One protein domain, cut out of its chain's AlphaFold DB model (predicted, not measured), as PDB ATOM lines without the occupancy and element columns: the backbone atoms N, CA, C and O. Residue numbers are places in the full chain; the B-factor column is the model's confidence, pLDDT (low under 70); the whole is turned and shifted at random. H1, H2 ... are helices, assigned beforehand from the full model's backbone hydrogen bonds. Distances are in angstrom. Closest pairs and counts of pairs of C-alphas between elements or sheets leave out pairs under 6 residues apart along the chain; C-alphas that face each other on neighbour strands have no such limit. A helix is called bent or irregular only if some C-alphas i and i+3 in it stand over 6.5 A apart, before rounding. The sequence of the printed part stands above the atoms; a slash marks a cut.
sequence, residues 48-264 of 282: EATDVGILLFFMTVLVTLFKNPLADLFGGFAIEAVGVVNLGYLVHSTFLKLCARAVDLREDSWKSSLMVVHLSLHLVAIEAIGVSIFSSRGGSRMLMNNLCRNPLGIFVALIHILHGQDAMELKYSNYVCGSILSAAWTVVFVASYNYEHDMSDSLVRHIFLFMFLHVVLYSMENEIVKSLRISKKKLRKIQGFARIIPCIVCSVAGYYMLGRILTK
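What this domain is: This is residues 48 to 264 of the 282 residues of an uncharacterized protein of Encephalitozoon hellem (strain ATCC 50504) (UniProt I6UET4). The long hairpin H3 and H4 packs along one side of a core pair, H6 and H10, and the hairpin H7 and H8 lies on the other side, joined to H10 through H7. H1 packs on H3 and H6, the short helix H2 makes a corner with H3 at its first residues, 77 to 79, the short helix H5 packs on H3 at residues 79 to 84, about perpendicular to it, and H9 lies at the opposite end of the domain from H2, where residues 226 to 234 stick out. The printed part has 217 residues with ten named helices, H1 to H10 in chain order, and no named strand; the class is all helix. It is compact, with a radius of gyration of the C-alphas of 18.9 A and spans of 61 by 43 by 30 A.

Where its parts are: Find C-alpha 77 at (-22.150, 28.831, -46.729); from there H3, residues 77 to 107, runs 46.3 A. H3 is only just irregular: C-alphas 103 and 106 are 6.7 A apart. Before it come H1, residues 48 to 65, beginning at (-33.860, 9.668, -32.642) and 25.6 A long, and H2, residues 67 to 74. After it come H4, residues 110 to 134, 36.2 A; H5, residues 139 to 149; H6, residues 151 to 166, 22.6 A; H7, residues 176 to 192, 24.4 A; H8, residues 203 to 227, 36.0 A; and H9, residues 232 to 242. H10, residues 244 to 263, runs 27.9 A to C-alpha 263 at (-33.836, 22.829, -61.895).

How they stand to each other: Start at the hub, H3, which touches five helices. H3 and H4 form a helical hairpin, opposite ways at a shallow tilt of 29 degrees, with closest C-alphas Leu 98 and Leu 119, 5.8 A apart. H3 touches H6 the same way at a shallow tilt of 6 degrees; look at C-alphas Gly 83 and Pro 151, the closest at 5.8 A. With residues 78 to 86 alone H3 touches H1, closest at C-alphas Val 63 and Ile 79, 6.1 A. H2 is about perpendicular to H3 at 79 degrees and touches it, closest at C-alphas Leu 70 and Ala 78, 7.0 A. H5 is also about perpendicular to H3, at 75 degrees, and touches it at C-alphas Gly 83 and Leu 147, the closest, 5.4 A. H6 and H10 touch, opposite ways at 28 degrees, a shallow tilt, with closest C-alphas Gly 164 and Cys 247 at 4.0 A. H10 touches H7, closest at C-alphas Ala 183 and Pro 246, 4.9 A. H7 and H8 form a helical hairpin, closest at C-alphas Gly 178 and His 214, 5.9 A. H9 touches H7 at C-alphas Val 176 and Gln 239, the closest, 5.4 A, and meets H10 only through their link. H3 and H8 are apart. H1, H3, H4, H6, H7 and H10 form a bundle, a set of helices side by side. In H3, 25 of 27 O i to N i+4 pairs are within hydrogen-bond range; in the other nine helices every such pair is.

The domain as a whole: The two C-alphas farthest apart, those of Leu 73 and Arg 229, are 61.8 A apart. The printed part has no cut and no long link; H6 to H7 and H7 to H8 are short, the others tight. The mean pLDDT of the printed part is 83.6, and it is under 70 at residues 48 to 50, 105 to 108, 170 to 174, 199 to 202 and 264.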
ATOM      1  N   GLU A  48     -35.001   8.990 -32.013       56.22
ATOM      2  CA  GLU A  48     -33.860   9.668 -32.642       56.22
ATOM      3  C   GLU A  48     -34.187  10.255 -34.027       56.22
ATOM      4  O   GLU A  48     -33.778  11.373 -34.341       56.22
ATOM      5  N   ALA A  49     -34.989   9.572 -34.851       59.00
ATOM      6  CA  ALA A  49     -35.429  10.108 -36.144       59.00
ATOM      7  C   ALA A  49     -36.347  11.336 -35.987       59.00
ATOM      8  O   ALA A  49     -36.317  12.260 -36.807       59.00
ATOM      9  N   THR A  50     -37.144  11.369 -34.912       61.28
ATOM     10  CA  THR A  50     -37.969  12.532 -34.561       61.28
ATOM     11  C   THR A  50     -37.077  13.698 -34.118       61.28
ATOM     12  O   THR A  50     -37.303  14.835 -34.540       61.28
ATOM     13  N   ASP A  51     -36.011  13.415 -33.368       72.25
ATOM     14  CA  ASP A  51     -35.045  14.411 -32.894       72.25
ATOM     15  C   ASP A  51     -34.247  15.048 -34.046       72.25
ATOM     16  O   ASP A  51     -34.089  16.272 -34.093       72.25
ATOM     17  N   VAL A  52     -33.820  14.256 -35.038       76.56
ATOM     18  CA  VAL A  52     -33.138  14.774 -36.239       76.56
ATOM     19  C   VAL A  52     -34.080  15.636 -37.082       76.56
ATOM     20  O   VAL A  52     -33.694  16.721 -37.515       76.56
ATOM     21  N   GLY A  53     -35.333  15.217 -37.279       73.94
ATOM     22  CA  GLY A  53     -36.322  16.013 -38.015       73.94
ATOM     23  C   GLY A  53     -36.597  17.376 -37.365       73.94
ATOM     24  O   GLY A  53     -36.648  18.398 -38.054       73.94
ATOM     25  N   ILE A  54     -36.711  17.407 -36.034       78.00
ATOM     26  CA  ILE A  54     -36.884  18.640 -35.253       78.00
ATOM     27  C   ILE A  54     -35.638  19.529 -35.354       78.00
ATOM     28  O   ILE A  54     -35.759  20.739 -35.564       78.00
ATOM     29  N   LEU A  55     -34.440  18.948 -35.260       84.50
ATOM     30  CA  LEU A  55     -33.188  19.683 -35.423       84.50
ATOM     31  C   LEU A  55     -33.102  20.344 -36.806       84.50
ATOM     32  O   LEU A  55     -32.811  21.536 -36.898       84.50
ATOM     33  N   LEU A  56     -33.408  19.604 -37.875       84.44
ATOM     34  CA  LEU A  56     -33.410  20.125 -39.245       84.44
ATOM     35  C   LEU A  56     -34.437  21.244 -39.439       84.44
ATOM     36  O   LEU A  56     -34.140  22.242 -40.102       84.44
ATOM     37  N   PHE A  57     -35.615  21.118 -38.821       83.81
ATOM     38  CA  PHE A  57     -36.617  22.181 -38.799       83.81
ATOM     39  C   PHE A  57     -36.059  23.456 -38.165       83.81
ATOM     40  O   PHE A  57     -36.079  24.513 -38.796       83.81
ATOM     41  N   PHE A  58     -35.518  23.362 -36.947       84.88
ATOM     42  CA  PHE A  58     -34.975  24.524 -36.244       84.88
ATOM     43  C   PHE A  58     -33.809  25.158 -36.996       84.88
ATOM     44  O   PHE A  58     -33.772  26.381 -37.118       84.88
ATOM     45  N   MET A  59     -32.900  24.354 -37.553       86.75
ATOM     46  CA  MET A  59     -31.784  24.856 -38.357       86.75
ATOM     47  C   MET A  59     -32.278  25.582 -39.610       86.75
ATOM     48  O   MET A  59     -31.794  26.670 -39.914       86.75
ATOM     49  N   THR A  60     -33.284  25.037 -40.298       86.75
ATOM     50  CA  THR A  60     -33.874  25.680 -41.481       86.75
ATOM     51  C   THR A  60     -34.554  26.996 -41.108       86.75
ATOM     52  O   THR A  60     -34.272  28.020 -41.722       86.75
ATOM     53  N   VAL A  61     -35.396  27.008 -40.070       84.50
ATOM     54  CA  VAL A  61     -36.081  28.225 -39.608       84.50
ATOM     55  C   VAL A  61     -35.077  29.289 -39.170       84.50
ATOM     56  O   VAL A  61     -35.218  30.448 -39.554       84.50
ATOM     57  N   LEU A  62     -34.046  28.909 -38.411       84.81
ATOM     58  CA  LEU A  62     -32.995  29.821 -37.967       84.81
ATOM     59  C   LEU A  62     -32.286  30.456 -39.167       84.81
ATOM     60  O   LEU A  62     -32.169  31.677 -39.246       84.81
ATOM     61  N   VAL A  63     -31.863  29.643 -40.131       85.00
ATOM     62  CA  VAL A  63     -31.172  30.126 -41.329       85.00
ATOM     63  C   VAL A  63     -32.073  31.008 -42.196       85.00
ATOM     64  O   VAL A  63     -31.602  32.007 -42.736       85.00
ATOM     65  N   THR A  64     -33.367  30.700 -42.300       82.38
ATOM     66  CA  THR A  64     -34.329  31.533 -43.032       82.38
ATOM     67  C   THR A  64     -34.579  32.872 -42.328       82.38
ATOM     68  O   THR A  64     -34.579  33.911 -42.987       82.38
ATOM     69  N   LEU A  65     -34.750  32.886 -41.000       82.75
ATOM     70  CA  LEU A  65     -35.005  34.110 -40.225       82.75
ATOM     71  C   LEU A  65     -33.782  35.031 -40.157       82.75
ATOM     72  O   LEU A  65     -33.917  36.250 -40.246       82.75
ATOM     73  N   PHE A  66     -32.588  34.455 -40.034       82.50
ATOM     74  CA  PHE A  66     -31.325  35.188 -39.950       82.50
ATOM     75  C   PHE A  66     -30.565  35.196 -41.280       82.50
ATOM     76  O   PHE A  66     -29.351  35.384 -41.293       82.50
ATOM     77  N   LYS A  67     -31.268  35.038 -42.409       79.81
ATOM     78  CA  LYS A  67     -30.662  34.931 -43.742       79.81
ATOM     79  C   LYS A  67     -29.697  36.074 -44.055       79.81
ATOM     80  O   LYS A  67     -28.581  35.806 -44.482       79.81
ATOM     81  N   ASN A  68     -30.103  37.326 -43.819       81.25
ATOM     82  CA  ASN A  68     -29.260  38.488 -44.129       81.25
ATOM     83  C   ASN A  68     -28.046  38.582 -43.181       81.25
ATOM     84  O   ASN A  68     -26.927  38.578 -43.684       81.25
ATOM     85  N   PRO A  69     -28.210  38.541 -41.838       84.06
ATOM     86  CA  PRO A  69     -27.061  38.527 -40.926       84.06
ATOM     87  C   PRO A  69     -26.080  37.372 -41.166       84.06
ATOM     88  O   PRO A  69     -24.869  37.555 -41.077       84.06
ATOM     89  N   LEU A  70     -26.588  36.171 -41.466       79.00
ATOM     90  CA  LEU A  70     -25.751  35.004 -41.745       79.00
ATOM     91  C   LEU A  70     -25.025  35.135 -43.083       79.00
ATOM     92  O   LEU A  70     -23.857  34.760 -43.160       79.00
ATOM     93  N   ALA A  71     -25.685  35.689 -44.104       80.56
ATOM     94  CA  ALA A  71     -25.058  35.980 -45.388       80.56
ATOM     95  C   ALA A  71     -23.915  36.993 -45.245       80.56
ATOM     96  O   ALA A  71     -22.870  36.822 -45.867       80.56
ATOM     97  N   ASP A  72     -24.079  37.998 -44.387       82.56
ATOM     98  CA  ASP A  72     -23.043  39.000 -44.135       82.56
ATOM     99  C   ASP A  72     -21.847  38.420 -43.358       82.56
ATOM    100  O   ASP A  72     -20.703  38.801 -43.610       82.56
ATOM    101  N   LEU A  73     -22.085  37.484 -42.430       84.19
ATOM    102  CA  LEU A  73     -21.041  36.940 -41.551       84.19
ATOM    103  C   LEU A  73     -20.310  35.718 -42.136       84.19
ATOM    104  O   LEU A  73     -19.103  35.569 -41.957       84.19
ATOM    105  N   PHE A  74     -21.041  34.832 -42.813       81.75
ATOM    106  CA  PHE A  74     -20.550  33.540 -43.307       81.75
ATOM    107  C   PHE A  74     -20.664  33.394 -44.833       81.75
ATOM    108  O   PHE A  74     -20.341  32.336 -45.379       81.75
ATOM    109  N   GLY A  75     -21.147  34.418 -45.541       79.88
ATOM    110  CA  GLY A  75     -21.556  34.270 -46.936       79.88
ATOM    111  C   GLY A  75     -22.755  33.324 -47.081       79.88
ATOM    112  O   GLY A  75     -23.513  33.077 -46.145       79.88
ATOM    113  N   GLY A  76     -22.913  32.725 -48.263       80.81
ATOM    114  CA  GLY A  76     -23.959  31.722 -48.517       80.81
ATOM    115  C   GLY A  76     -23.753  30.381 -47.799       80.81
ATOM    116  O   GLY A  76     -24.674  29.567 -47.757       80.81
ATOM    117  N   PHE A  77     -22.581  30.149 -47.198       85.50
ATOM    118  CA  PHE A  77     -22.150  28.831 -46.729       85.50
ATOM    119  C   PHE A  77     -23.093  28.199 -45.697       85.50
ATOM    120  O   PHE A  77     -23.427  27.025 -45.814       85.50
ATOM    121  N   ALA A  78     -23.561  28.962 -44.702       84.00
ATOM    122  CA  ALA A  78     -24.468  28.430 -43.680       84.00
ATOM    123  C   ALA A  78     -25.808  27.967 -44.285       84.00
ATOM    124  O   ALA A  78     -26.352  26.936 -43.887       84.00
ATOM    125  N   ILE A  79     -26.312  28.700 -45.285       84.25
ATOM    126  CA  ILE A  79     -27.563  28.377 -45.977       84.25
ATOM    127  C   ILE A  79     -27.371  27.160 -46.887       84.25
ATOM    128  O   ILE A  79     -28.196  26.245 -46.889       84.25
ATOM    129  N   GLU A  80     -26.258  27.119 -47.620       87.81
ATOM    130  CA  GLU A  80     -25.870  25.980 -48.453       87.81
ATOM    131  C   GLU A  80     -25.723  24.706 -47.622       87.81
ATOM    132  O   GLU A  80     -26.279  23.674 -47.992       87.81
ATOM    133  N   ALA A  81     -25.042  24.781 -46.475       87.44
ATOM    134  CA  ALA A  81     -24.830  23.647 -45.585       87.44
ATOM    135  C   ALA A  81     -26.158  23.066 -45.088       87.44
ATOM    136  O   ALA A  81     -26.371  21.862 -45.211       87.44
ATOM    137  N   VAL A  82     -27.085  23.901 -44.601       88.25
ATOM    138  CA  VAL A  82     -28.409  23.424 -44.161       88.25
ATOM    139  C   VAL A  82     -29.195  22.815 -45.321       88.25
ATOM    140  O   VAL A  82     -29.784  21.746 -45.164       88.25
ATOM    141  N   GLY A  83     -29.159  23.429 -46.507       87.31
ATOM    142  CA  GLY A  83     -29.789  22.875 -47.704       87.31
ATOM    143  C   GLY A  83     -29.229  21.503 -48.099       87.31
ATOM    144  O   GLY A  83     -29.995  20.578 -48.367       87.31
ATOM    145  N   VAL A  84     -27.903  21.344 -48.106       89.06
ATOM    146  CA  VAL A  84     -27.232  20.072 -48.416       89.06
ATOM    147  C   VAL A  84     -27.533  19.015 -47.359       89.06
ATOM    148  O   VAL A  84     -27.830  17.879 -47.720       89.06
ATOM    149  N   VAL A  85     -27.496  19.372 -46.073       89.38
ATOM    150  CA  VAL A  85     -27.811  18.452 -44.970       89.38
ATOM    151  C   VAL A  85     -29.257  17.968 -45.070       89.38
ATOM    152  O   VAL A  85     -29.496  16.768 -44.962       89.38
ATOM    153  N   ASN A  86     -30.202  18.865 -45.362       88.69
ATOM    154  CA  ASN A  86     -31.593  18.510 -45.629       88.69
ATOM    155  C   ASN A  86     -31.686  17.476 -46.770       88.69
ATOM    156  O   ASN A  86     -32.246  16.394 -46.588       88.69
ATOM    157  N   LEU A  87     -31.095  17.763 -47.937       89.50
ATOM    158  CA  LEU A  87     -31.102  16.831 -49.075       89.50
ATOM    159  C   LEU A  87     -30.441  15.488 -48.736       89.50
ATOM    160  O   LEU A  87     -30.970  14.436 -49.086       89.50
ATOM    161  N   GLY A  88     -29.309  15.516 -48.031       89.25
ATOM    162  CA  GLY A  88     -28.599  14.323 -47.576       89.25
ATOM    163  C   GLY A  88     -29.444  13.472 -46.630       89.25
ATOM    164  O   GLY A  88     -29.494  12.254 -46.795       89.25
ATOM    165  N   TYR A  89     -30.172  14.104 -45.706       89.50
ATOM    166  CA  TYR A  89     -31.093  13.420 -44.803       89.50
ATOM    167  C   TYR A  89     -32.203  12.688 -45.561       89.50
ATOM    168  O   TYR A  89     -32.515  11.548 -45.228       89.50
ATOM    169  N   LEU A  90     -32.749  13.284 -46.627       89.69
ATOM    170  CA  LEU A  90     -33.739  12.609 -47.468       89.69
ATOM    171  C   LEU A  90     -33.178  11.321 -48.088       89.69
ATOM    172  O   LEU A  90     -33.828  10.276 -48.011       89.69
ATOM    173  N   VAL A  91     -31.984  11.378 -48.688       90.25
ATOM    174  CA  VAL A  91     -31.344  10.190 -49.282       90.25
ATOM    175  C   VAL A  91     -31.087   9.134 -48.211       90.25
ATOM    176  O   VAL A  91     -31.469   7.977 -48.379       90.25
ATOM    177  N   HIS A  92     -30.493   9.552 -47.093       89.38
ATOM    178  CA  HIS A  92     -30.147   8.686 -45.976       89.38
ATOM    179  C   HIS A  92     -31.377   7.983 -45.385       89.38
ATOM    180  O   HIS A  92     -31.406   6.757 -45.330       89.38
ATOM    181  N   SER A  93     -32.427   8.735 -45.038       88.12
ATOM    182  CA  SER A  93     -33.685   8.195 -44.505       88.12
ATOM    183  C   SER A  93     -34.350   7.230 -45.488       88.12
ATOM    184  O   SER A  93     -34.796   6.154 -45.096       88.12
ATOM    185  N   THR A  94     -34.401   7.579 -46.779       89.94
ATOM    186  CA  THR A  94     -35.007   6.707 -47.802       89.94
ATOM    187  C   THR A  94     -34.249   5.385 -47.915       89.94
ATOM    188  O   THR A  94     -34.862   4.318 -47.953       89.94
ATOM    189  N   PHE A  95     -32.916   5.449 -47.940       88.81
ATOM    190  CA  PHE A  95     -32.055   4.276 -48.036       88.81
ATOM    191  C   PHE A  95     -32.162   3.379 -46.796       88.81
ATOM    192  O   PHE A  95     -32.363   2.176 -46.939       88.81
ATOM    193  N   LEU A  96     -32.110   3.953 -45.589       88.12
ATOM    194  CA  LEU A  96     -32.266   3.193 -44.346       88.12
ATOM    195  C   LEU A  96     -33.617   2.478 -44.281       88.12
ATOM    196  O   LEU A  96     -33.661   1.273 -44.024       88.12
ATOM    197  N   LYS A  97     -34.714   3.181 -44.599       87.62
ATOM    198  CA  LYS A  97     -36.050   2.571 -44.668       87.62
ATOM    199  C   LYS A  97     -36.089   1.432 -45.682       87.62
ATOM    200  O   LYS A  97     -36.685   0.392 -45.406       87.62
ATOM    201  N   LEU A  98     -35.452   1.597 -46.843       89.31
ATOM    202  CA  LEU A  98     -35.400   0.549 -47.861       89.31
ATOM    203  C   LEU A  98     -34.653  -0.684 -47.346       89.31
ATOM    204  O   LEU A  98     -35.165  -1.792 -47.484       89.31
ATOM    205  N   CYS A  99     -33.487  -0.502 -46.725       86.62
ATOM    206  CA  CYS A  99     -32.707  -1.594 -46.144       86.62
ATOM    207  C   CYS A  99     -33.489  -2.334 -45.056       86.62
ATOM    208  O   CYS A  99     -33.587  -3.559 -45.120       86.62
ATOM    209  N   ALA A 100     -34.104  -1.609 -44.117       84.31
ATOM    210  CA  ALA A 100     -34.923  -2.204 -43.063       84.31
ATOM    211  C   ALA A 100     -36.059  -3.059 -43.655       84.31
ATOM    212  O   ALA A 100     -36.227  -4.227 -43.309       84.31
ATOM    213  N   ARG A 101     -36.784  -2.525 -44.645       84.62
ATOM    214  CA  ARG A 101     -37.892  -3.243 -45.297       84.62
ATOM    215  C   ARG A 101     -37.438  -4.397 -46.182       84.62
ATOM    216  O   ARG A 101     -38.176  -5.369 -46.327       84.62
ATOM    217  N   ALA A 102     -36.250  -4.307 -46.770       82.50
ATOM    218  CA  ALA A 102     -35.683  -5.385 -47.563       82.50
ATOM    219  C   ALA A 102     -35.295  -6.594 -46.696       82.50
ATOM    220  O   ALA A 102     -35.414  -7.732 -47.147       82.50
ATOM    221  N   VAL A 103     -34.883  -6.366 -45.445       79.50
ATOM    222  CA  VAL A 103     -34.638  -7.436 -44.465       79.50
ATOM    223  C   VAL A 103     -35.956  -8.102 -44.043       79.50
ATOM    224  O   VAL A 103     -36.035  -9.332 -44.024       79.50
ATOM    225  N   ASP A 104     -37.008  -7.306 -43.824       73.06
ATOM    226  CA  ASP A 104     -38.356  -7.771 -43.452       73.06
ATOM    227  C   ASP A 104     -39.085  -8.562 -44.565       73.06
ATOM    228  O   ASP A 104     -40.093  -9.224 -44.307       73.06
ATOM    229  N   LEU A 105     -38.613  -8.522 -45.820       68.19
ATOM    230  CA  LEU A 105     -39.234  -9.233 -46.957       68.19
ATOM    231  C   LEU A 105     -39.299 -10.756 -46.777       68.19
ATOM    232  O   LEU A 105     -40.043 -11.414 -47.503       68.19
ATOM    233  N   ARG A 106     -38.546 -11.322 -45.829       62.53
ATOM    234  CA  ARG A 106     -38.536 -12.767 -45.556       62.53
ATOM    235  C   ARG A 106     -39.887 -13.311 -45.065       62.53
ATOM    236  O   ARG A 106     -40.068 -14.522 -45.087       62.53
ATOM    237  N   GLU A 107     -40.829 -12.452 -44.666       60.97
ATOM    238  CA  GLU A 107     -42.142 -12.847 -44.124       60.97
ATOM    239  C   GLU A 107     -43.319 -12.846 -45.137       60.97
ATOM    240  O   GLU A 107     -44.478 -12.847 -44.729       60.97
ATOM    241  N   ASP A 108     -43.073 -12.867 -46.457       57.31
ATOM    242  CA  ASP A 108     -44.101 -13.089 -47.507       57.31
ATOM    243  C   ASP A 108     -45.373 -12.210 -47.390       57.31
ATOM    244  O   ASP A 108     -46.518 -12.622 -47.605       57.31
ATOM    245  N   SER A 109     -45.182 -10.931 -47.074       73.62
ATOM    246  CA  SER A 109     -46.254  -9.936 -47.046       73.62
ATOM    247  C   SER A 109     -46.197  -9.073 -48.313       73.62
ATOM    248  O   SER A 109     -45.267  -8.292 -48.507       73.62
ATOM    249  N   TRP A 110     -47.233  -9.139 -49.162       76.94
ATOM    250  CA  TRP A 110     -47.374  -8.279 -50.357       76.94
ATOM    251  C   TRP A 110     -47.250  -6.777 -50.043       76.94
ATOM    252  O   TRP A 110     -46.882  -5.978 -50.903       76.94
ATOM    253  N   LYS A 111     -47.540  -6.380 -48.797       75.81
ATOM    254  CA  LYS A 111     -47.380  -5.004 -48.314       75.81
ATOM    255  C   LYS A 111     -45.910  -4.618 -48.175       75.81
ATOM    256  O   LYS A 111     -45.561  -3.482 -48.477       75.81
ATOM    257  N   SER A 112     -45.065  -5.554 -47.746       78.94
ATOM    258  CA  SER A 112     -43.619  -5.356 -47.626       78.94
ATOM    259  C   SER A 112     -42.998  -5.176 -49.011       78.94
ATOM    260  O   SER A 112     -42.248  -4.229 -49.225       78.94
ATOM    261  N   SER A 113     -43.404  -5.993 -49.990       82.94
ATOM    262  CA  SER A 113     -42.991  -5.832 -51.393       82.94
ATOM    263  C   SER A 113     -43.399  -4.475 -51.963       82.94
ATOM    264  O   SER A 113     -42.591  -3.800 -52.595       82.94
ATOM    265  N   LEU A 114     -44.632  -4.038 -51.702       83.19
ATOM    266  CA  LEU A 114     -45.126  -2.752 -52.187       83.19
ATOM    267  C   LEU A 114     -44.385  -1.567 -51.547       83.19
ATOM    268  O   LEU A 114     -44.085  -0.599 -52.239       83.19
ATOM    269  N   MET A 115     -44.026  -1.661 -50.264       86.06
ATOM    270  CA  MET A 115     -43.190  -0.661 -49.593       86.06
ATOM    271  C   MET A 115     -41.782  -0.584 -50.199       86.06
ATOM    272  O   MET A 115     -41.269   0.505 -50.430       86.06
ATOM    273  N   VAL A 116     -41.165  -1.730 -50.488       88.69
ATOM    274  CA  VAL A 116     -39.832  -1.791 -51.110       88.69
ATOM    275  C   VAL A 116     -39.853  -1.166 -52.502       88.69
ATOM    276  O   VAL A 116     -38.977  -0.365 -52.822       88.69
ATOM    277  N   VAL A 117     -40.876  -1.464 -53.311       89.25
ATOM    278  CA  VAL A 117     -41.073  -0.822 -54.621       89.25
ATOM    279  C   VAL A 117     -41.257   0.687 -54.461       89.25
ATOM    280  O   VAL A 117     -40.587   1.452 -55.146       89.25
ATOM    281  N   HIS A 118     -42.106   1.125 -53.528       89.69
ATOM    282  CA  HIS A 118     -42.350   2.543 -53.241       89.69
ATOM    283  C   HIS A 118     -41.064   3.294 -52.863       89.69
ATOM    284  O   HIS A 118     -40.726   4.306 -53.474       89.69
ATOM    285  N   LEU A 119     -40.290   2.768 -51.915       91.81
ATOM    286  CA  LEU A 119     -39.015   3.356 -51.492       91.81
ATOM    287  C   LEU A 119     -37.960   3.332 -52.610       91.81
ATOM    288  O   LEU A 119     -37.187   4.279 -52.747       91.81
ATOM    289  N   SER A 120     -37.964   2.299 -53.455       91.69
ATOM    290  CA  SER A 120     -37.091   2.240 -54.633       91.69
ATOM    291  C   SER A 120     -37.450   3.328 -55.649       91.69
ATOM    292  O   SER A 120     -36.560   4.000 -56.163       91.69
ATOM    293  N   LEU A 121     -38.745   3.567 -55.895       92.31
ATOM    294  CA  LEU A 121     -39.208   4.665 -56.754       92.31
ATOM    295  C   LEU A 121     -38.782   6.032 -56.206       92.31
ATOM    296  O   LEU A 121     -38.376   6.898 -56.981       92.31
ATOM    297  N   HIS A 122     -38.805   6.217 -54.883       93.25
ATOM    298  CA  HIS A 122     -38.273   7.425 -54.254       93.25
ATOM    299  C   HIS A 122     -36.775   7.625 -54.538       93.25
ATOM    300  O   HIS A 122     -36.368   8.735 -54.885       93.25
ATOM    301  N   LEU A 123     -35.955   6.572 -54.435       92.12
ATOM    302  CA  LEU A 123     -34.527   6.654 -54.767       92.12
ATOM    303  C   LEU A 123     -34.298   6.988 -56.244       92.12
ATOM    304  O   LEU A 123     -33.498   7.872 -56.539       92.12
ATOM    305  N   VAL A 124     -35.049   6.364 -57.156       91.56
ATOM    306  CA  VAL A 124     -34.978   6.665 -58.597       91.56
ATOM    307  C   VAL A 124     -35.345   8.125 -58.877       91.56
ATOM    308  O   VAL A 124     -34.664   8.799 -59.646       91.56
ATOM    309  N   ALA A 125     -36.391   8.653 -58.235       90.31
ATOM    310  CA  ALA A 125     -36.786  10.051 -58.397       90.31
ATOM    311  C   ALA A 125     -35.717  11.026 -57.867       90.31
ATOM    312  O   ALA A 125     -35.429  12.040 -58.507       90.31
ATOM    313  N   ILE A 126     -35.094  10.710 -56.726       89.56
ATOM    314  CA  ILE A 126     -33.969  11.477 -56.170       89.56
ATOM    315  C   ILE A 126     -32.782  11.465 -57.140       89.56
ATOM    316  O   ILE A 126     -32.219  12.521 -57.437       89.56
ATOM    317  N   GLU A 127     -32.420  10.290 -57.655       89.19
ATOM    318  CA  GLU A 127     -31.331  10.127 -58.615       89.19
ATOM    319  C   GLU A 127     -31.599  10.923 -59.896       89.19
ATOM    320  O   GLU A 127     -30.734  11.677 -60.334       89.19
ATOM    321  N   ALA A 128     -32.812  10.846 -60.451       87.62
ATOM    322  CA  ALA A 128     -33.199  11.589 -61.647       87.62
ATOM    323  C   ALA A 128     -33.054  13.113 -61.464       87.62
ATOM    324  O   ALA A 128     -32.546  13.804 -62.352       87.62
ATOM    325  N   ILE A 129     -33.443  13.644 -60.298       86.69
ATOM    326  CA  ILE A 129     -33.235  15.059 -59.955       86.69
ATOM    327  C   ILE A 129     -31.738  15.374 -59.873       86.69
ATOM    328  O   ILE A 129     -31.290  16.365 -60.453       86.69
ATOM    329  N   GLY A 130     -30.955  14.525 -59.204       85.00
ATOM    330  CA  GLY A 130     -29.503  14.676 -59.102       85.00
ATOM    331  C   GLY A 130     -28.824  14.708 -60.473       85.00
ATOM    332  O   GLY A 130     -28.105  15.658 -60.790       85.00
ATOM    333  N   VAL A 131     -29.112  13.725 -61.327       86.12
ATOM    334  CA  VAL A 131     -28.596  13.644 -62.701       86.12
ATOM    335  C   VAL A 131     -28.986  14.887 -63.499       86.12
ATOM    336  O   VAL A 131     -28.128  15.467 -64.164       86.12
ATOM    337  N   SER A 132     -30.236  15.345 -63.402       83.50
ATOM    338  CA  SER A 132     -30.712  16.555 -64.088       83.50
ATOM    339  C   SER A 132     -29.920  17.808 -63.688       83.50
ATOM    340  O   SER A 132     -29.518  18.604 -64.540       83.50
ATOM    341  N   ILE A 133     -29.615  17.954 -62.395       82.69
ATOM    342  CA  ILE A 133     -28.823  19.072 -61.872       82.69
ATOM    343  C   ILE A 133     -27.380  18.991 -62.380       82.69
ATOM    344  O   ILE A 133     -26.882  19.960 -62.958       82.69
ATOM    345  N   PHE A 134     -26.707  17.852 -62.204       83.06
ATOM    346  CA  PHE A 134     -25.276  17.717 -62.509       83.06
ATOM    347  C   PHE A 134     -24.961  17.589 -64.003       83.06
ATOM    348  O   PHE A 134     -23.863  17.952 -64.418       83.06
ATOM    349  N   SER A 135     -25.924  17.170 -64.825       82.06
ATOM    350  CA  SER A 135     -25.780  17.161 -66.289       82.06
ATOM    351  C   SER A 135     -25.855  18.566 -66.901       82.06
ATOM    352  O   SER A 135     -25.512  18.764 -68.067       82.06
ATOM    353  N   SER A 136     -26.301  19.571 -66.139       77.00
ATOM    354  CA  SER A 136     -26.371  20.956 -66.602       77.00
ATOM    355  C   SER A 136     -25.021  21.679 -66.473       77.00
ATOM    356  O   SER A 136     -24.262  21.496 -65.518       77.00
ATOM    357  N   ARG A 137     -24.697  22.548 -67.441       72.81
ATOM    358  CA  ARG A 137     -23.456  23.338 -67.417       72.81
ATOM    359  C   ARG A 137     -23.474  24.290 -66.215       72.81
ATOM    360  O   ARG A 137     -24.279  25.213 -66.173       72.81
ATOM    361  N   GLY A 138     -22.570  24.074 -65.257       78.50
ATOM    362  CA  GLY A 138     -22.540  24.827 -63.997       78.50
ATOM    363  C   GLY A 138     -23.501  24.304 -62.921       78.50
ATOM    364  O   GLY A 138     -23.795  25.041 -61.981       78.50
ATOM    365  N   GLY A 139     -23.966  23.055 -63.038       80.62
ATOM    366  CA  GLY A 139     -24.960  22.437 -62.157       80.62
ATOM    367  C   GLY A 139     -24.679  22.565 -60.661       80.62
ATOM    368  O   GLY A 139     -25.583  22.907 -59.907       80.62
ATOM    369  N   SER A 140     -23.426  22.401 -60.225       82.12
ATOM    370  CA  SER A 140     -23.050  22.573 -58.812       82.12
ATOM    371  C   SER A 140     -23.268  24.004 -58.312       82.12
ATOM    372  O   SER A 140     -23.854  24.209 -57.253       82.12
ATOM    373  N   ARG A 141     -22.874  25.015 -59.095       83.50
ATOM    374  CA  ARG A 141     -23.103  26.430 -58.760       83.50
ATOM    375  C   ARG A 141     -24.592  26.777 -58.791       83.50
ATOM    376  O   ARG A 141     -25.060  27.546 -57.958       83.50
ATOM    377  N   MET A 142     -25.340  26.214 -59.740       83.12
ATOM    378  CA  MET A 142     -26.790  26.395 -59.821       83.12
ATOM    379  C   MET A 142     -27.499  25.791 -58.604       83.12
ATOM    380  O   MET A 142     -28.359  26.448 -58.022       83.12
ATOM    381  N   LEU A 143     -27.091  24.590 -58.184       85.69
ATOM    382  CA  LEU A 143     -27.578  23.935 -56.976       85.69
ATOM    383  C   LEU A 143     -27.348  24.813 -55.745       85.69
ATOM    384  O   LEU A 143     -28.313  25.135 -55.060       85.69
ATOM    385  N   MET A 144     -26.113  25.267 -55.509       86.56
ATOM    386  CA  MET A 144     -25.790  26.123 -54.356       86.56
ATOM    387  C   MET A 144     -26.594  27.431 -54.355       86.56
ATOM    388  O   MET A 144     -27.189  27.802 -53.344       86.56
ATOM    389  N   ASN A 145     -26.730  28.081 -55.515       85.62
ATOM    390  CA  ASN A 145     -27.555  29.283 -55.646       85.62
ATOM    391  C   ASN A 145     -29.039  29.025 -55.339       85.62
ATOM    392  O   ASN A 145     -29.703  29.875 -54.743       85.62
ATOM    393  N   ASN A 146     -29.579  27.878 -55.754       85.88
ATOM    394  CA  ASN A 146     -30.972  27.517 -55.502       85.88
ATOM    395  C   ASN A 146     -31.203  27.128 -54.033       85.88
ATOM    396  O   ASN A 146     -32.229  27.520 -53.477       85.88
ATOM    397  N   LEU A 147     -30.232  26.466 -53.390       85.81
ATOM    398  CA  LEU A 147     -30.228  26.197 -51.946       85.81
ATOM    399  C   LEU A 147     -30.245  27.502 -51.140       85.81
ATOM    400  O   LEU A 147     -31.072  27.656 -50.249       85.81
ATOM    401  N   CYS A 148     -29.406  28.477 -51.508       83.06
ATOM    402  CA  CYS A 148     -29.396  29.805 -50.885       83.06
ATOM    403  C   CYS A 148     -30.715  30.566 -51.063       83.06
ATOM    404  O   CYS A 148     -31.118  31.372 -50.218       83.06
ATOM    405  N   ARG A 149     -31.373  30.375 -52.207       84.19
ATOM    406  CA  ARG A 149     -32.607  31.087 -52.530       84.19
ATOM    407  C   ARG A 149     -33.803  30.517 -51.795       84.19
ATOM    408  O   ARG A 149     -34.542  31.337 -51.264       84.19
ATOM    409  N   ASN A 150     -33.939  29.190 -51.735       86.88
ATOM    410  CA  ASN A 150     -35.143  28.517 -51.248       86.88
ATOM    411  C   ASN A 150     -34.904  27.477 -50.123       86.88
ATOM    412  O   ASN A 150     -35.305  26.318 -50.282       86.88
ATOM    413  N   PRO A 151     -34.235  27.817 -49.004       85.25
ATOM    414  CA  PRO A 151     -34.029  26.865 -47.912       85.25
ATOM    415  C   PRO A 151     -35.344  26.317 -47.332       85.25
ATOM    416  O   PRO A 151     -35.438  25.112 -47.080       85.25
ATOM    417  N   LEU A 152     -36.375  27.157 -47.168       84.56
ATOM    418  CA  LEU A 152     -37.659  26.726 -46.612       84.56
ATOM    419  C   LEU A 152     -38.415  25.828 -47.599       84.56
ATOM    420  O   LEU A 152     -38.948  24.790 -47.210       84.56
ATOM    421  N   GLY A 153     -38.438  26.195 -48.880       87.44
ATOM    422  CA  GLY A 153     -39.097  25.411 -49.925       87.44
ATOM    423  C   GLY A 153     -38.524  24.007 -50.065       87.44
ATOM    424  O   GLY A 153     -39.277  23.049 -50.238       87.44
ATOM    425  N   ILE A 154     -37.201  23.872 -49.937       89.06
ATOM    426  CA  ILE A 154     -36.520  22.574 -49.949       89.06
ATOM    427  C   ILE A 154     -36.937  21.759 -48.732       89.06
ATOM    428  O   ILE A 154     -37.387  20.627 -48.881       89.06
ATOM    429  N   PHE A 155     -36.867  22.339 -47.537       88.50
ATOM    430  CA  PHE A 155     -37.285  21.654 -46.320       88.50
ATOM    431  C   PHE A 155     -38.748  21.174 -46.381       88.50
ATOM    432  O   PHE A 155     -39.043  20.029 -46.039       88.50
ATOM    433  N   VAL A 156     -39.664  22.002 -46.890       87.56
ATOM    434  CA  VAL A 156     -41.074  21.615 -47.046       87.56
ATOM    435  C   VAL A 156     -41.251  20.510 -48.090       87.56
ATOM    436  O   VAL A 156     -41.976  19.545 -47.840       87.56
ATOM    437  N   ALA A 157     -40.559  20.596 -49.231       90.75
ATOM    438  CA  ALA A 157     -40.561  19.531 -50.230       90.75
ATOM    439  C   ALA A 157     -40.122  18.190 -49.619       90.75
ATOM    440  O   ALA A 157     -40.740  17.156 -49.868       90.75
ATOM    441  N   LEU A 158     -39.103  18.220 -48.759       91.19
ATOM    442  CA  LEU A 158     -38.594  17.048 -48.056       91.19
ATOM    443  C   LEU A 158     -39.601  16.476 -47.067       91.19
ATOM    444  O   LEU A 158     -39.805  15.265 -47.068       91.19
ATOM    445  N   ILE A 159     -40.267  17.319 -46.272       88.06
ATOM    446  CA  ILE A 159     -41.350  16.871 -45.386       88.06
ATOM    447  C   ILE A 159     -42.422  16.137 -46.187       88.06
ATOM    448  O   ILE A 159     -42.866  15.072 -45.768       88.06
ATOM    449  N   HIS A 160     -42.834  16.669 -47.339       90.38
ATOM    450  CA  HIS A 160     -43.842  16.011 -48.165       90.38
ATOM    451  C   HIS A 160     -43.363  14.649 -48.686       90.38
ATOM    452  O   HIS A 160     -44.120  13.680 -48.631       90.38
ATOM    453  N   ILE A 161     -42.103  14.538 -49.119       91.69
ATOM    454  CA  ILE A 161     -41.534  13.258 -49.563       91.69
ATOM    455  C   ILE A 161     -41.485  12.254 -48.402       91.69
ATOM    456  O   ILE A 161     -41.966  11.132 -48.550       91.69
ATOM    457  N   LEU A 162     -40.967  12.657 -47.239       89.19
ATOM    458  CA  LEU A 162     -40.871  11.801 -46.053       89.19
ATOM    459  C   LEU A 162     -42.254  11.371 -45.551       89.19
ATOM    460  O   LEU A 162     -42.472  10.190 -45.296       89.19
ATOM    461  N   HIS A 163     -43.222  12.288 -45.518       86.56
ATOM    462  CA  HIS A 163     -44.608  11.962 -45.182       86.56
ATOM    463  C   HIS A 163     -45.225  10.979 -46.187       86.56
ATOM    464  O   HIS A 163     -45.994  10.101 -45.801       86.56
ATOM    465  N   GLY A 164     -44.866  11.092 -47.470       87.06
ATOM    466  CA  GLY A 164     -45.246  10.131 -48.502       87.06
ATOM    467  C   GLY A 164     -44.698   8.723 -48.237       87.06
ATOM    468  O   GLY A 164     -45.412   7.741 -48.435       87.06
ATOM    469  N   GLN A 165     -43.469   8.618 -47.727       89.19
ATOM    470  CA  GLN A 165     -42.865   7.347 -47.303       89.19
ATOM    471  C   GLN A 165     -43.571   6.777 -46.065       89.19
ATOM    472  O   GLN A 165     -43.935   5.600 -46.043       89.19
ATOM    473  N   ASP A 166     -43.828   7.620 -45.065       84.81
ATOM    474  CA  ASP A 166     -44.416   7.217 -43.782       84.81
ATOM    475  C   ASP A 166     -45.897   6.841 -43.891       84.81
ATOM    476  O   ASP A 166     -46.386   5.982 -43.156       84.81
ATOM    477  N   ALA A 167     -46.626   7.438 -44.839       81.62
ATOM    478  CA  ALA A 167     -48.040   7.148 -45.068       81.62
ATOM    479  C   ALA A 167     -48.300   5.659 -45.351       81.62
ATOM    480  O   ALA A 167     -49.374   5.145 -45.029       81.62
ATOM    481  N   MET A 168     -47.318   4.954 -45.915       75.31
ATOM    482  CA  MET A 168     -47.409   3.526 -46.212       75.31
ATOM    483  C   MET A 168     -47.060   2.637 -45.013       75.31
ATOM    484  O   MET A 168     -47.319   1.429 -45.048       75.31
ATOM    485  N   GLU A 169     -46.503   3.195 -43.935       73.50
ATOM    486  CA  GLU A 169     -46.141   2.422 -42.756       73.50
ATOM    487  C   GLU A 169     -47.370   2.028 -41.929       73.50
ATOM    488  O   GLU A 169     -48.327   2.781 -41.715       73.50
ATOM    489  N   LEU A 170     -47.352   0.793 -41.420       57.44
ATOM    490  CA  LEU A 170     -48.464   0.227 -40.654       57.44
ATOM    491  C   LEU A 170     -48.658   0.910 -39.289       57.44
ATOM    492  O   LEU A 170     -49.770   0.853 -38.758       57.44
ATOM    493  N   LYS A 171     -47.624   1.584 -38.760       57.78
ATOM    494  CA  LYS A 171     -47.623   2.218 -37.432       57.78
ATOM    495  C   LYS A 171     -48.480   3.494 -37.349       57.78
ATOM    496  O   LYS A 171     -49.039   3.758 -36.290       57.78
ATOM    497  N   TYR A 172     -48.678   4.238 -38.441       53.47
ATOM    498  CA  TYR A 172     -49.412   5.511 -38.391       53.47
ATOM    499  C   TYR A 172     -50.926   5.322 -38.449       53.47
ATOM    500  O   TYR A 172     -51.475   4.966 -39.485       53.47
ATOM    501  N   SER A 173     -51.648   5.577 -37.355       54.12
ATOM    502  CA  SER A 173     -53.116   5.561 -37.339       54.12
ATOM    503  C   SER A 173     -53.701   6.820 -37.990       54.12
ATOM    504  O   SER A 173     -54.239   7.688 -37.308       54.12
ATOM    505  N   ASN A 174     -53.609   6.932 -39.314       59.69
ATOM    506  CA  ASN A 174     -54.245   8.048 -40.006       59.69
ATOM    507  C   ASN A 174     -55.764   7.844 -40.083       59.69
ATOM    508  O   ASN A 174     -56.256   6.811 -40.546       59.69
ATOM    509  N   TYR A 175     -56.489   8.861 -39.624       77.31
ATOM    510  CA  TYR A 175     -57.922   9.038 -39.835       77.31
ATOM    511  C   TYR A 175     -58.184   9.347 -41.313       77.31
ATOM    512  O   TYR A 175     -57.334   9.917 -42.008       77.31
ATOM    513  N   VAL A 176     -59.342   8.937 -41.821       84.56
ATOM    514  CA  VAL A 176     -59.683   9.048 -43.246       84.56
ATOM    515  C   VAL A 176     -59.781  10.516 -43.657       84.56
ATOM    516  O   VAL A 176     -59.147  10.931 -44.628       84.56
ATOM    517  N   CYS A 177     -60.509  11.318 -42.883       86.31
ATOM    518  CA  CYS A 177     -60.673  12.745 -43.122       86.31
ATOM    519  C   CYS A 177     -59.345  13.496 -42.971       86.31
ATOM    520  O   CYS A 177     -59.044  14.359 -43.790       86.31
ATOM    521  N   GLY A 178     -58.518  13.124 -41.988       84.25
ATOM    522  CA  GLY A 178     -57.176  13.692 -41.817       84.25
ATOM    523  C   GLY A 178     -56.253  13.405 -43.008       84.25
ATOM    524  O   GLY A 178     -55.524  14.290 -43.449       84.25
ATOM    525  N   SER A 179     -56.337  12.199 -43.582       85.31
ATOM    526  CA  SER A 179     -55.567  11.809 -44.777       85.31
ATOM    527  C   SER A 179     -55.974  12.625 -46.006       85.31
ATOM    528  O   SER A 179     -55.114  13.131 -46.726       85.31
ATOM    529  N   ILE A 180     -57.284  12.784 -46.229       87.38
ATOM    530  CA  ILE A 180     -57.820  13.584 -47.338       87.38
ATOM    531  C   ILE A 180     -57.453  15.058 -47.159       87.38
ATOM    532  O   ILE A 180     -57.003  15.690 -48.113       87.38
ATOM    533  N   LEU A 181     -57.604  15.595 -45.945       89.38
ATOM    534  CA  LEU A 181     -57.224  16.971 -45.648       89.38
ATOM    535  C   LEU A 181     -55.730  17.199 -45.892       89.38
ATOM    536  O   LEU A 181     -55.392  18.174 -46.549       89.38
ATOM    537  N   SER A 182     -54.851  16.312 -45.410       86.44
ATOM    538  CA  SER A 182     -53.399  16.399 -45.641       86.44
ATOM    539  C   SER A 182     -53.075  16.456 -47.134       86.44
ATOM    540  O   SER A 182     -52.361  17.347 -47.586       86.44
ATOM    541  N   ALA A 183     -53.676  15.568 -47.928       89.06
ATOM    542  CA  ALA A 183     -53.473  15.545 -49.370       89.06
ATOM    543  C   ALA A 183     -53.971  16.830 -50.056       89.06
ATOM    544  O   ALA A 183     -53.224  17.459 -50.805       89.06
ATOM    545  N   ALA A 184     -55.206  17.256 -49.775       90.06
ATOM    546  CA  ALA A 184     -55.771  18.481 -50.342       90.06
ATOM    547  C   ALA A 184     -54.942  19.714 -49.959       90.06
ATOM    548  O   ALA A 184     -54.669  20.580 -50.790       90.06
ATOM    549  N   TRP A 185     -54.499  19.761 -48.705       89.00
ATOM    550  CA  TRP A 185     -53.673  20.832 -48.185       89.00
ATOM    551  C   TRP A 185     -52.321  20.918 -48.880       89.00
ATOM    552  O   TRP A 185     -51.927  21.998 -49.309       89.00
ATOM    553  N   THR A 186     -51.641  19.783 -49.048       89.62
ATOM    554  CA  THR A 186     -50.379  19.703 -49.784       89.62
ATOM    555  C   THR A 186     -50.532  20.264 -51.200       89.62
ATOM    556  O   THR A 186     -49.714  21.074 -51.621       89.62
ATOM    557  N   VAL A 187     -51.611  19.925 -51.916       89.56
ATOM    558  CA  VAL A 187     -51.870  20.471 -53.263       89.56
ATOM    559  C   VAL A 187     -52.029  21.993 -53.235       89.56
ATOM    560  O   VAL A 187     -51.381  22.691 -54.014       89.56
ATOM    561  N   VAL A 188     -52.859  22.519 -52.327       86.75
ATOM    562  CA  VAL A 188     -53.068  23.971 -52.179       86.75
ATOM    563  C   VAL A 188     -51.760  24.676 -51.827       86.75
ATOM    564  O   VAL A 188     -51.454  25.734 -52.380       86.75
ATOM    565  N   PHE A 189     -50.966  24.082 -50.940       86.50
ATOM    566  CA  PHE A 189     -49.676  24.612 -50.533       86.50
ATOM    567  C   PHE A 189     -48.715  24.717 -51.718       86.50
ATOM    568  O   PHE A 189     -48.224  25.799 -52.017       86.50
ATOM    569  N   VAL A 190     -48.501  23.614 -52.437       88.00
ATOM    570  CA  VAL A 190     -47.586  23.550 -53.587       88.00
ATOM    571  C   VAL A 190     -48.000  24.515 -54.696       88.00
ATOM    572  O   VAL A 190     -47.136  25.141 -55.316       88.00
ATOM    573  N   ALA A 191     -49.307  24.659 -54.933       85.94
ATOM    574  CA  ALA A 191     -49.855  25.566 -55.938       85.94
ATOM    575  C   ALA A 191     -49.730  27.050 -55.550       85.94
ATOM    576  O   ALA A 191     -49.562  27.897 -56.423       85.94
ATOM    577  N   SER A 192     -49.806  27.368 -54.254       83.56
ATOM    578  CA  SER A 192     -49.712  28.744 -53.737       83.56
ATOM    579  C   SER A 192     -48.300  29.149 -53.302       83.56
ATOM    580  O   SER A 192     -48.082  30.299 -52.909       83.56
ATOM    581  N   TYR A 193     -47.338  28.227 -53.359       85.31
ATOM    582  CA  TYR A 193     -45.966  28.480 -52.948       85.31
ATOM    583  C   TYR A 193     -45.264  29.455 -53.904       85.31
ATOM    584  O   TYR A 193     -45.258  29.271 -55.122       85.31
ATOM    585  N   ASN A 194     -44.633  30.489 -53.344       85.12
ATOM    586  CA  ASN A 194     -43.857  31.450 -54.118       85.12
ATOM    587  C   ASN A 194     -42.405  30.969 -54.269       85.12
ATOM    588  O   ASN A 194     -41.554  31.232 -53.423       85.12
ATOM    589  N   TYR A 195     -42.129  30.298 -55.388       83.88
ATOM    590  CA  TYR A 195     -40.813  29.740 -55.727       83.88
ATOM    591  C   TYR A 195     -39.707  30.790 -55.953       83.88
ATOM    592  O   TYR A 195     -38.538  30.426 -56.116       83.88
ATOM    593  N   GLU A 196     -40.051  32.079 -56.015       80.56
ATOM    594  CA  GLU A 196     -39.084  33.167 -56.185       80.56
ATOM    595  C   GLU A 196     -38.637  33.781 -54.857       80.56
ATOM    596  O   GLU A 196     -37.491  34.225 -54.752       80.56
ATOM    597  N   HIS A 197     -39.514  33.781 -53.850       76.69
ATOM    598  CA  HIS A 197     -39.311  34.506 -52.592       76.69
ATOM    599  C   HIS A 197     -39.211  33.613 -51.344       76.69
ATOM    600  O   HIS A 197     -39.150  34.142 -50.239       76.69
ATOM    601  N   ASP A 198     -39.159  32.286 -51.498       75.19
ATOM    602  CA  ASP A 198     -39.018  31.278 -50.424       75.19
ATOM    603  C   ASP A 198     -40.091  31.321 -49.312       75.19
ATOM    604  O   ASP A 198     -40.037  30.562 -48.347       75.19
ATOM    605  N   MET A 199     -41.112  32.171 -49.450       69.69
ATOM    606  CA  MET A 199     -42.257  32.269 -48.550       69.69
ATOM    607  C   MET A 199     -43.474  32.867 -49.252       69.69
ATOM    608  O   MET A 199     -43.353  33.678 -50.169       69.69
ATOM    609  N   SER A 200     -44.664  32.505 -48.765       65.12
ATOM    610  CA  SER A 200     -45.888  33.259 -49.035       65.12
ATOM    611  C   SER A 200     -46.310  34.021 -47.779       65.12
ATOM    612  O   SER A 200     -46.260  33.476 -46.673       65.12
ATOM    613  N   ASP A 201     -46.811  35.247 -47.947       63.84
ATOM    614  CA  ASP A 201     -47.297  36.117 -46.856       63.84
ATOM    615  C   ASP A 201     -48.443  35.495 -46.036       63.84
ATOM    616  O   ASP A 201     -48.853  35.998 -44.992       63.84
ATOM    617  N   SER A 202     -48.989  34.376 -46.509       69.81
ATOM    618  CA  SER A 202     -50.132  33.692 -45.917       69.81
ATOM    619  C   SER A 202     -49.772  32.363 -45.250       69.81
ATOM    620  O   SER A 202     -50.668  31.699 -44.731       69.81
ATOM    621  N   LEU A 203     -48.491  31.979 -45.220       72.19
ATOM    622  CA  LEU A 203     -48.016  30.693 -44.703       72.19
ATOM    623  C   LEU A 203     -48.513  30.397 -43.280       72.19
ATOM    624  O   LEU A 203     -49.062  29.327 -43.024       72.19
ATOM    625  N   VAL A 204     -48.386  31.359 -42.363       70.94
ATOM    626  CA  VAL A 204     -48.798  31.191 -40.957       70.94
ATOM    627  C   VAL A 204     -50.308  30.987 -40.838       70.94
ATOM    628  O   VAL A 204     -50.765  30.073 -40.152       70.94
ATOM    629  N   ARG A 205     -51.096  31.802 -41.554       77.88
ATOM    630  CA  ARG A 205     -52.561  31.676 -41.595       77.88
ATOM    631  C   ARG A 205     -52.974  30.315 -42.144       77.88
ATOM    632  O   ARG A 205     -53.899  29.696 -41.626       77.88
ATOM    633  N   HIS A 206     -52.278  29.860 -43.179       78.56
ATOM    634  CA  HIS A 206     -52.484  28.554 -43.767       78.56
ATOM    635  C   HIS A 206     -52.199  27.453 -42.727       78.56
ATOM    636  O   HIS A 206     -53.090  26.660 -42.434       78.56
ATOM    637  N   ILE A 207     -51.022  27.432 -42.098       79.19
ATOM    638  CA  ILE A 207     -50.669  26.425 -41.078       79.19
ATOM    639  C   ILE A 207     -51.708  26.379 -39.949       79.19
ATOM    640  O   ILE A 207     -52.158  25.299 -39.564       79.19
ATOM    641  N   PHE A 208     -52.143  27.540 -39.451       80.75
ATOM    642  CA  PHE A 208     -53.179  27.611 -38.424       80.75
ATOM    643  C   PHE A 208     -54.505  26.991 -38.887       80.75
ATOM    644  O   PHE A 208     -55.082  26.167 -38.176       80.75
ATOM    645  N   LEU A 209     -54.970  27.344 -40.091       85.88
ATOM    646  CA  LEU A 209     -56.205  26.802 -40.660       85.88
ATOM    647  C   LEU A 209     -56.126  25.282 -40.836       85.88
ATOM    648  O   LEU A 209     -57.091  24.583 -40.532       85.88
ATOM    649  N   PHE A 210     -54.978  24.773 -41.282       86.12
ATOM    650  CA  PHE A 210     -54.735  23.340 -41.408       86.12
ATOM    651  C   PHE A 210     -54.857  22.625 -40.065       86.12
ATOM    652  O   PHE A 210     -55.631  21.677 -39.959       86.12
ATOM    653  N   MET A 211     -54.149  23.097 -39.033       85.06
ATOM    654  CA  MET A 211     -54.211  22.503 -37.693       85.06
ATOM    655  C   MET A 211     -55.636  22.525 -37.136       85.06
ATOM    656  O   MET A 211     -56.125  21.508 -36.643       85.06
ATOM    657  N   PHE A 212     -56.325  23.661 -37.265       88.12
ATOM    658  CA  PHE A 212     -57.704  23.811 -36.812       88.12
ATOM    659  C   PHE A 212     -58.640  22.815 -37.508       88.12
ATOM    660  O   PHE A 212     -59.360  22.065 -36.846       88.12
ATOM    661  N   LEU A 213     -58.597  22.756 -38.842       90.50
ATOM    662  CA  LEU A 213     -59.457  21.869 -39.617       90.50
ATOM    663  C   LEU A 213     -59.137  20.393 -39.344       90.50
ATOM    664  O   LEU A 213     -60.049  19.571 -39.294       90.50
ATOM    665  N   HIS A 214     -57.870  20.062 -39.086       86.31
ATOM    666  CA  HIS A 214     -57.456  18.711 -38.717       86.31
ATOM    667  C   HIS A 214     -58.103  18.257 -37.401       86.31
ATOM    668  O   HIS A 214     -58.660  17.161 -37.338       86.31
ATOM    669  N   VAL A 215     -58.098  19.109 -36.370       87.25
ATOM    670  CA  VAL A 215     -58.723  18.821 -35.064       87.25
ATOM    671  C   VAL A 215     -60.244  18.678 -35.188       87.25
ATOM    672  O   VAL A 215     -60.839  17.768 -34.599       87.25
ATOM    673  N   VAL A 216     -60.884  19.547 -35.977       90.25
ATOM    674  CA  VAL A 216     -62.333  19.485 -36.224       90.25
ATOM    675  C   VAL A 216     -62.703  18.183 -36.935       90.25
ATOM    676  O   VAL A 216     -63.568  17.448 -36.456       90.25
ATOM    677  N   LEU A 217     -62.019  17.851 -38.032       89.56
ATOM    678  CA  LEU A 217     -62.275  16.626 -38.791       89.56
ATOM    679  C   LEU A 217     -62.003  15.364 -37.971       89.56
ATOM    680  O   LEU A 217     -62.776  14.413 -38.053       89.56
ATOM    681  N   TYR A 218     -60.953  15.366 -37.148       86.81
ATOM    682  CA  TYR A 218     -60.670  14.283 -36.205       86.81
ATOM    683  C   TYR A 218     -61.849  14.043 -35.253       86.81
ATOM    684  O   TYR A 218     -62.299  12.909 -35.065       86.81
ATOM    685  N   SER A 219     -62.379  15.121 -34.674       86.69
ATOM    686  CA  SER A 219     -63.500  15.052 -33.736       86.69
ATOM    687  C   SER A 219     -64.768  14.543 -34.427       86.69
ATOM    688  O   SER A 219     -65.440  13.650 -33.912       86.69
ATOM    689  N   MET A 220     -65.053  15.040 -35.635       90.06
ATOM    690  CA  MET A 220     -66.197  14.602 -36.441       90.06
ATOM    691  C   MET A 220     -66.100  13.132 -36.860       90.06
ATOM    692  O   MET A 220     -67.080  12.401 -36.731       90.06
ATOM    693  N   GLU A 221     -64.939  12.674 -37.342       89.12
ATOM    694  CA  GLU A 221     -64.752  11.281 -37.766       89.12
ATOM    695  C   GLU A 221     -64.991  10.317 -36.599       89.12
ATOM    696  O   GLU A 221     -65.686   9.312 -36.762       89.12
ATOM    697  N   ASN A 222     -64.496  10.652 -35.403       87.00
ATOM    698  CA  ASN A 222     -64.733   9.854 -34.203       87.00
ATOM    699  C   ASN A 222     -66.224   9.737 -33.859       87.00
ATOM    700  O   ASN A 222     -66.696   8.636 -33.566       87.00
ATOM    701  N   GLU A 223     -66.976  10.837 -33.918       90.19
ATOM    702  CA  GLU A 223     -68.416  10.814 -33.641       90.19
ATOM    703  C   GLU A 223     -69.206  10.049 -34.713       90.19
ATOM    704  O   GLU A 223     -70.088   9.253 -34.384       90.19
ATOM    705  N   ILE A 224     -68.837  10.180 -35.991       88.50
ATOM    706  CA  ILE A 224     -69.450   9.422 -37.092       88.50
ATOM    707  C   ILE A 224     -69.196   7.919 -36.932       88.50
ATOM    708  O   ILE A 224     -70.122   7.115 -37.056       88.50
ATOM    709  N   VAL A 225     -67.957   7.519 -36.625       87.81
ATOM    710  CA  VAL A 225     -67.589   6.110 -36.419       87.81
ATOM    711  C   VAL A 225     -68.385   5.494 -35.269       87.81
ATOM    712  O   VAL A 225     -68.869   4.364 -35.405       87.81
ATOM    713  N   LYS A 226     -68.551   6.233 -34.160       87.81
ATOM    714  CA  LYS A 226     -69.376   5.813 -33.016       87.81
ATOM    715  C   LYS A 226     -70.849   5.691 -33.405       87.81
ATOM    716  O   LYS A 226     -71.449   4.642 -33.169       87.81
ATOM    717  N   SER A 227     -71.412   6.726 -34.032       91.81
ATOM    718  CA  SER A 227     -72.827   6.795 -34.420       91.81
ATOM    719  C   SER A 227     -73.216   5.679 -35.396       91.81
ATOM    720  O   SER A 227     -74.190   4.959 -35.182       91.81
ATOM    721  N   LEU A 228     -72.386   5.441 -36.416       90.56
ATOM    722  CA  LEU A 228     -72.609   4.405 -37.430       90.56
ATOM    723  C   LEU A 228     -72.210   2.991 -36.971       90.56
ATOM    724  O   LEU A 228     -72.309   2.046 -37.756       90.56
ATOM    725  N   ARG A 229     -71.736   2.829 -35.726       90.31
ATOM    726  CA  ARG A 229     -71.281   1.551 -35.144       90.31
ATOM    727  C   ARG A 229     -70.322   0.784 -36.066       90.31
ATOM    728  O   ARG A 229     -70.401  -0.440 -36.206       90.31
ATOM    729  N   ILE A 230     -69.409   1.500 -36.724       87.00
ATOM    730  CA  ILE A 230     -68.474   0.892 -37.676       87.00
ATOM    731  C   ILE A 230     -67.505  -0.012 -36.909       87.00
ATOM    732  O   ILE A 230     -66.834   0.412 -35.970       87.00
ATOM    733  N   SER A 231     -67.388  -1.274 -37.329       89.19
ATOM    734  CA  SER A 231     -66.466  -2.204 -36.679       89.19
ATOM    735  C   SER A 231     -65.006  -1.765 -36.849       89.19
ATOM    736  O   SER A 231     -64.587  -1.336 -37.929       89.19
ATOM    737  N   LYS A 232     -64.177  -1.978 -35.815       84.25
ATOM    738  CA  LYS A 232     -62.729  -1.679 -35.849       84.25
ATOM    739  C   LYS A 232     -62.007  -2.337 -37.033       84.25
ATOM    740  O   LYS A 232     -61.011  -1.818 -37.526       84.25
ATOM    741  N   LYS A 233     -62.478  -3.504 -37.494       85.56
ATOM    742  CA  LYS A 233     -61.917  -4.206 -38.662       85.56
ATOM    743  C   LYS A 233     -62.240  -3.476 -39.970       85.56
ATOM    744  O   LYS A 233     -61.364  -3.361 -40.819       85.56
ATOM    745  N   LYS A 234     -63.474  -2.983 -40.130       86.69
ATOM    746  CA  LYS A 234     -63.895  -2.227 -41.318       86.69
ATOM    747  C   LYS A 234     -63.216  -0.859 -41.361       86.69
ATOM    748  O   LYS A 234     -62.669  -0.508 -42.399       86.69
ATOM    749  N   LEU A 235     -63.154  -0.156 -40.227       84.81
ATOM    750  CA  LEU A 235     -62.463   1.131 -40.119       84.81
ATOM    751  C   LEU A 235     -60.986   1.021 -40.522       84.81
ATOM    752  O   LEU A 235     -60.538   1.768 -41.384       84.81
ATOM    753  N   ARG A 236     -60.261   0.018 -40.005       82.81
ATOM    754  CA  ARG A 236     -58.855  -0.219 -40.376       82.81
ATOM    755  C   ARG A 236     -58.648  -0.468 -41.873       82.81
ATOM    756  O   ARG A 236     -57.632  -0.049 -42.413       82.81
ATOM    757  N   LYS A 237     -59.592  -1.129 -42.556       83.31
ATOM    758  CA  LYS A 237     -59.524  -1.309 -44.019       83.31
ATOM    759  C   LYS A 237     -59.685   0.018 -44.761       83.31
ATOM    760  O   LYS A 237     -58.918   0.279 -45.680       83.31
ATOM    761  N   ILE A 238     -60.650   0.844 -44.352       84.00
ATOM    762  CA  ILE A 238     -60.895   2.157 -44.968       84.00
ATOM    763  C   ILE A 238     -59.694   3.077 -44.731       84.00
ATOM    764  O   ILE A 238     -59.190   3.668 -45.676       84.00
ATOM    765  N   GLN A 239     -59.184   3.131 -43.499       83.94
ATOM    766  CA  GLN A 239     -57.975   3.883 -43.159       83.94
ATOM    767  C   GLN A 239     -56.763   3.396 -43.960       83.94
ATOM    768  O   GLN A 239     -56.005   4.208 -44.471       83.94
ATOM    769  N   GLY A 240     -56.601   2.078 -44.123       78.94
ATOM    770  CA  GLY A 240     -55.537   1.508 -44.950       78.94
ATOM    771  C   GLY A 240     -55.610   1.954 -46.412       78.94
ATOM    772  O   GLY A 240     -54.583   2.272 -46.995       78.94
ATOM    773  N   PHE A 241     -56.812   2.032 -46.991       82.00
ATOM    774  CA  PHE A 241     -56.998   2.553 -48.349       82.00
ATOM    775  C   PHE A 241     -56.759   4.067 -48.426       82.00
ATOM    776  O   PHE A 241     -56.075   4.545 -49.326       82.00
ATOM    777  N   ALA A 242     -57.269   4.824 -47.450       84.75
ATOM    778  CA  ALA A 242     -57.142   6.278 -47.405       84.75
ATOM    779  C   ALA A 242     -55.683   6.753 -47.338       84.75
ATOM    780  O   ALA A 242     -55.397   7.834 -47.835       84.75
ATOM    781  N   ARG A 243     -54.764   5.945 -46.787       81.44
ATOM    782  CA  ARG A 243     -53.317   6.229 -46.716       81.44
ATOM    783  C   ARG A 243     -52.609   6.281 -48.071       81.44
ATOM    784  O   ARG A 243     -51.602   6.970 -48.196       81.44
ATOM    785  N   ILE A 244     -53.148   5.613 -49.091       84.88
ATOM    786  CA  ILE A 244     -52.585   5.651 -50.448       84.88
ATOM    787  C   ILE A 244     -52.658   7.079 -51.012       84.88
ATOM    788  O   ILE A 244     -51.760   7.516 -51.728       84.88
ATOM    789  N   ILE A 245     -53.694   7.835 -50.639       88.12
ATOM    790  CA  ILE A 245     -53.907   9.207 -51.106       88.12
ATOM    791  C   ILE A 245     -52.761  10.137 -50.662       88.12
ATOM    792  O   ILE A 245     -52.091  10.676 -51.543       88.12
ATOM    793  N   PRO A 246     -52.471  10.332 -49.357       87.00
ATOM    794  CA  PRO A 246     -51.353  11.167 -48.936       87.00
ATOM    795  C   PRO A 246     -50.003  10.592 -49.377       87.00
ATOM    796  O   PRO A 246     -49.123  11.384 -49.690       87.00
ATOM    797  N   CYS A 247     -49.849   9.266 -49.490       88.88
ATOM    798  CA  CYS A 247     -48.645   8.650 -50.058       88.88
ATOM    799  C   CYS A 247     -48.338   9.198 -51.459       88.88
ATOM    800  O   CYS A 247     -47.261   9.746 -51.693       88.88
ATOM    801  N   ILE A 248     -49.295   9.096 -52.386       89.75
ATOM    802  CA  ILE A 248     -49.120   9.558 -53.769       89.75
ATOM    803  C   ILE A 248     -49.003  11.080 -53.807       89.75
ATOM    804  O   ILE A 248     -48.052  11.615 -54.373       89.75
ATOM    805  N   VAL A 249     -49.953  11.782 -53.186       92.06
ATOM    806  CA  VAL A 249     -50.048  13.240 -53.289       92.06
ATOM    807  C   VAL A 249     -48.826  13.920 -52.685       92.06
ATOM    808  O   VAL A 249     -48.273  14.809 -53.324       92.06
ATOM    809  N   CYS A 250     -48.358  13.495 -51.509       91.69
ATOM    810  CA  CYS A 250     -47.203  14.127 -50.872       91.69
ATOM    811  C   CYS A 250     -45.893  13.783 -51.586       91.69
ATOM    812  O   CYS A 250     -45.054  14.666 -51.753       91.69
ATOM    813  N   SER A 251     -45.745  12.560 -52.104       92.38
ATOM    814  CA  SER A 251     -44.574  12.197 -52.913       92.38
ATOM    815  C   SER A 251     -44.500  13.037 -54.188       92.38
ATOM    816  O   SER A 251     -43.488  13.690 -54.439       92.38
ATOM    817  N   VAL A 252     -45.588  13.086 -54.966       92.56
ATOM    818  CA  VAL A 252     -45.652  13.860 -56.218       92.56
ATOM    819  C   VAL A 252     -45.439  15.347 -55.951       92.56
ATOM    820  O   VAL A 252     -44.630  15.980 -56.624       92.56
ATOM    821  N   ALA A 253     -46.121  15.902 -54.951       92.69
ATOM    822  CA  ALA A 253     -45.988  17.300 -54.568       92.69
ATOM    823  C   ALA A 253     -44.562  17.663 -54.141       92.69
ATOM    824  O   ALA A 253     -44.017  18.665 -54.604       92.69
ATOM    825  N   GLY A 254     -43.947  16.841 -53.290       92.75
ATOM    826  CA  GLY A 254     -42.592  17.069 -52.811       92.75
ATOM    827  C   GLY A 254     -41.564  17.026 -53.942       92.75
ATOM    828  O   GLY A 254     -40.762  17.949 -54.072       92.75
ATOM    829  N   TYR A 255     -41.634  16.031 -54.832       93.00
ATOM    830  CA  TYR A 255     -40.747  15.978 -56.001       93.00
ATOM    831  C   TYR A 255     -41.013  17.094 -57.011       93.00
ATOM    832  O   TYR A 255     -40.062  17.637 -57.572       93.00
ATOM    833  N   TYR A 256     -42.272  17.488 -57.211       91.50
ATOM    834  CA  TYR A 256     -42.620  18.634 -58.048       91.50
ATOM    835  C   TYR A 256     -41.997  19.927 -57.507       91.50
ATOM    836  O   TYR A 256     -41.332  20.648 -58.254       91.50
ATOM    837  N   MET A 257     -42.155  20.201 -56.206       91.31
ATOM    838  CA  MET A 257     -41.540  21.361 -55.557       91.31
ATOM    839  C   MET A 257     -40.020  21.323 -55.691       91.31
ATOM    840  O   MET A 257     -39.416  22.299 -56.137       91.31
ATOM    841  N   LEU A 258     -39.405  20.187 -55.356       91.12
ATOM    842  CA  LEU A 258     -37.958  20.016 -55.400       91.12
ATOM    843  C   LEU A 258     -37.410  20.220 -56.819       91.12
ATOM    844  O   LEU A 258     -36.440  20.950 -57.011       91.12
ATOM    845  N   GLY A 259     -38.073  19.650 -57.826       89.31
ATOM    846  CA  GLY A 259     -37.741  19.846 -59.233       89.31
ATOM    847  C   GLY A 259     -37.850  21.312 -59.656       89.31
ATOM    848  O   GLY A 259     -36.904  21.848 -60.236       89.31
ATOM    849  N   ARG A 260     -38.957  21.993 -59.324       87.38
ATOM    850  CA  ARG A 260     -39.171  23.421 -59.640       87.38
ATOM    851  C   ARG A 260     -38.106  24.315 -59.008       87.38
ATOM    852  O   ARG A 260     -37.574  25.186 -59.695       87.38
ATOM    853  N   ILE A 261     -37.766  24.069 -57.743       88.88
ATOM    854  CA  ILE A 261     -36.755  24.832 -57.002       88.88
ATOM    855  C   ILE A 261     -35.354  24.589 -57.572       88.88
ATOM    856  O   ILE A 261     -34.623  25.543 -57.837       88.88
ATOM    857  N   LEU A 262     -34.964  23.326 -57.762       86.88
ATOM    858  CA  LEU A 262     -33.575  22.976 -58.060       86.88
ATOM    859  C   LEU A 262     -33.209  23.085 -59.540       86.88
ATOM    860  O   LEU A 262     -32.056  23.383 -59.846       86.88
ATOM    861  N   THR A 263     -34.153  22.867 -60.457       77.06
ATOM    862  CA  THR A 263     -33.836  22.829 -61.895       77.06
ATOM    863  C   THR A 263     -34.139  24.129 -62.630       77.06
ATOM    864  O   THR A 263     -33.562  24.332 -63.694       77.06
ATOM    865  N   LYS A 264     -35.012  25.002 -62.088       63.56
ATOM    866  CA  LYS A 264     -35.411  26.335 -62.606       63.56
ATOM    867  C   LYS A 264     -35.387  26.487 -64.146       63.56
ATOM    868  O   LYS A 264     -35.046  27.547 -64.663       63.56
TER     869      LYS A 264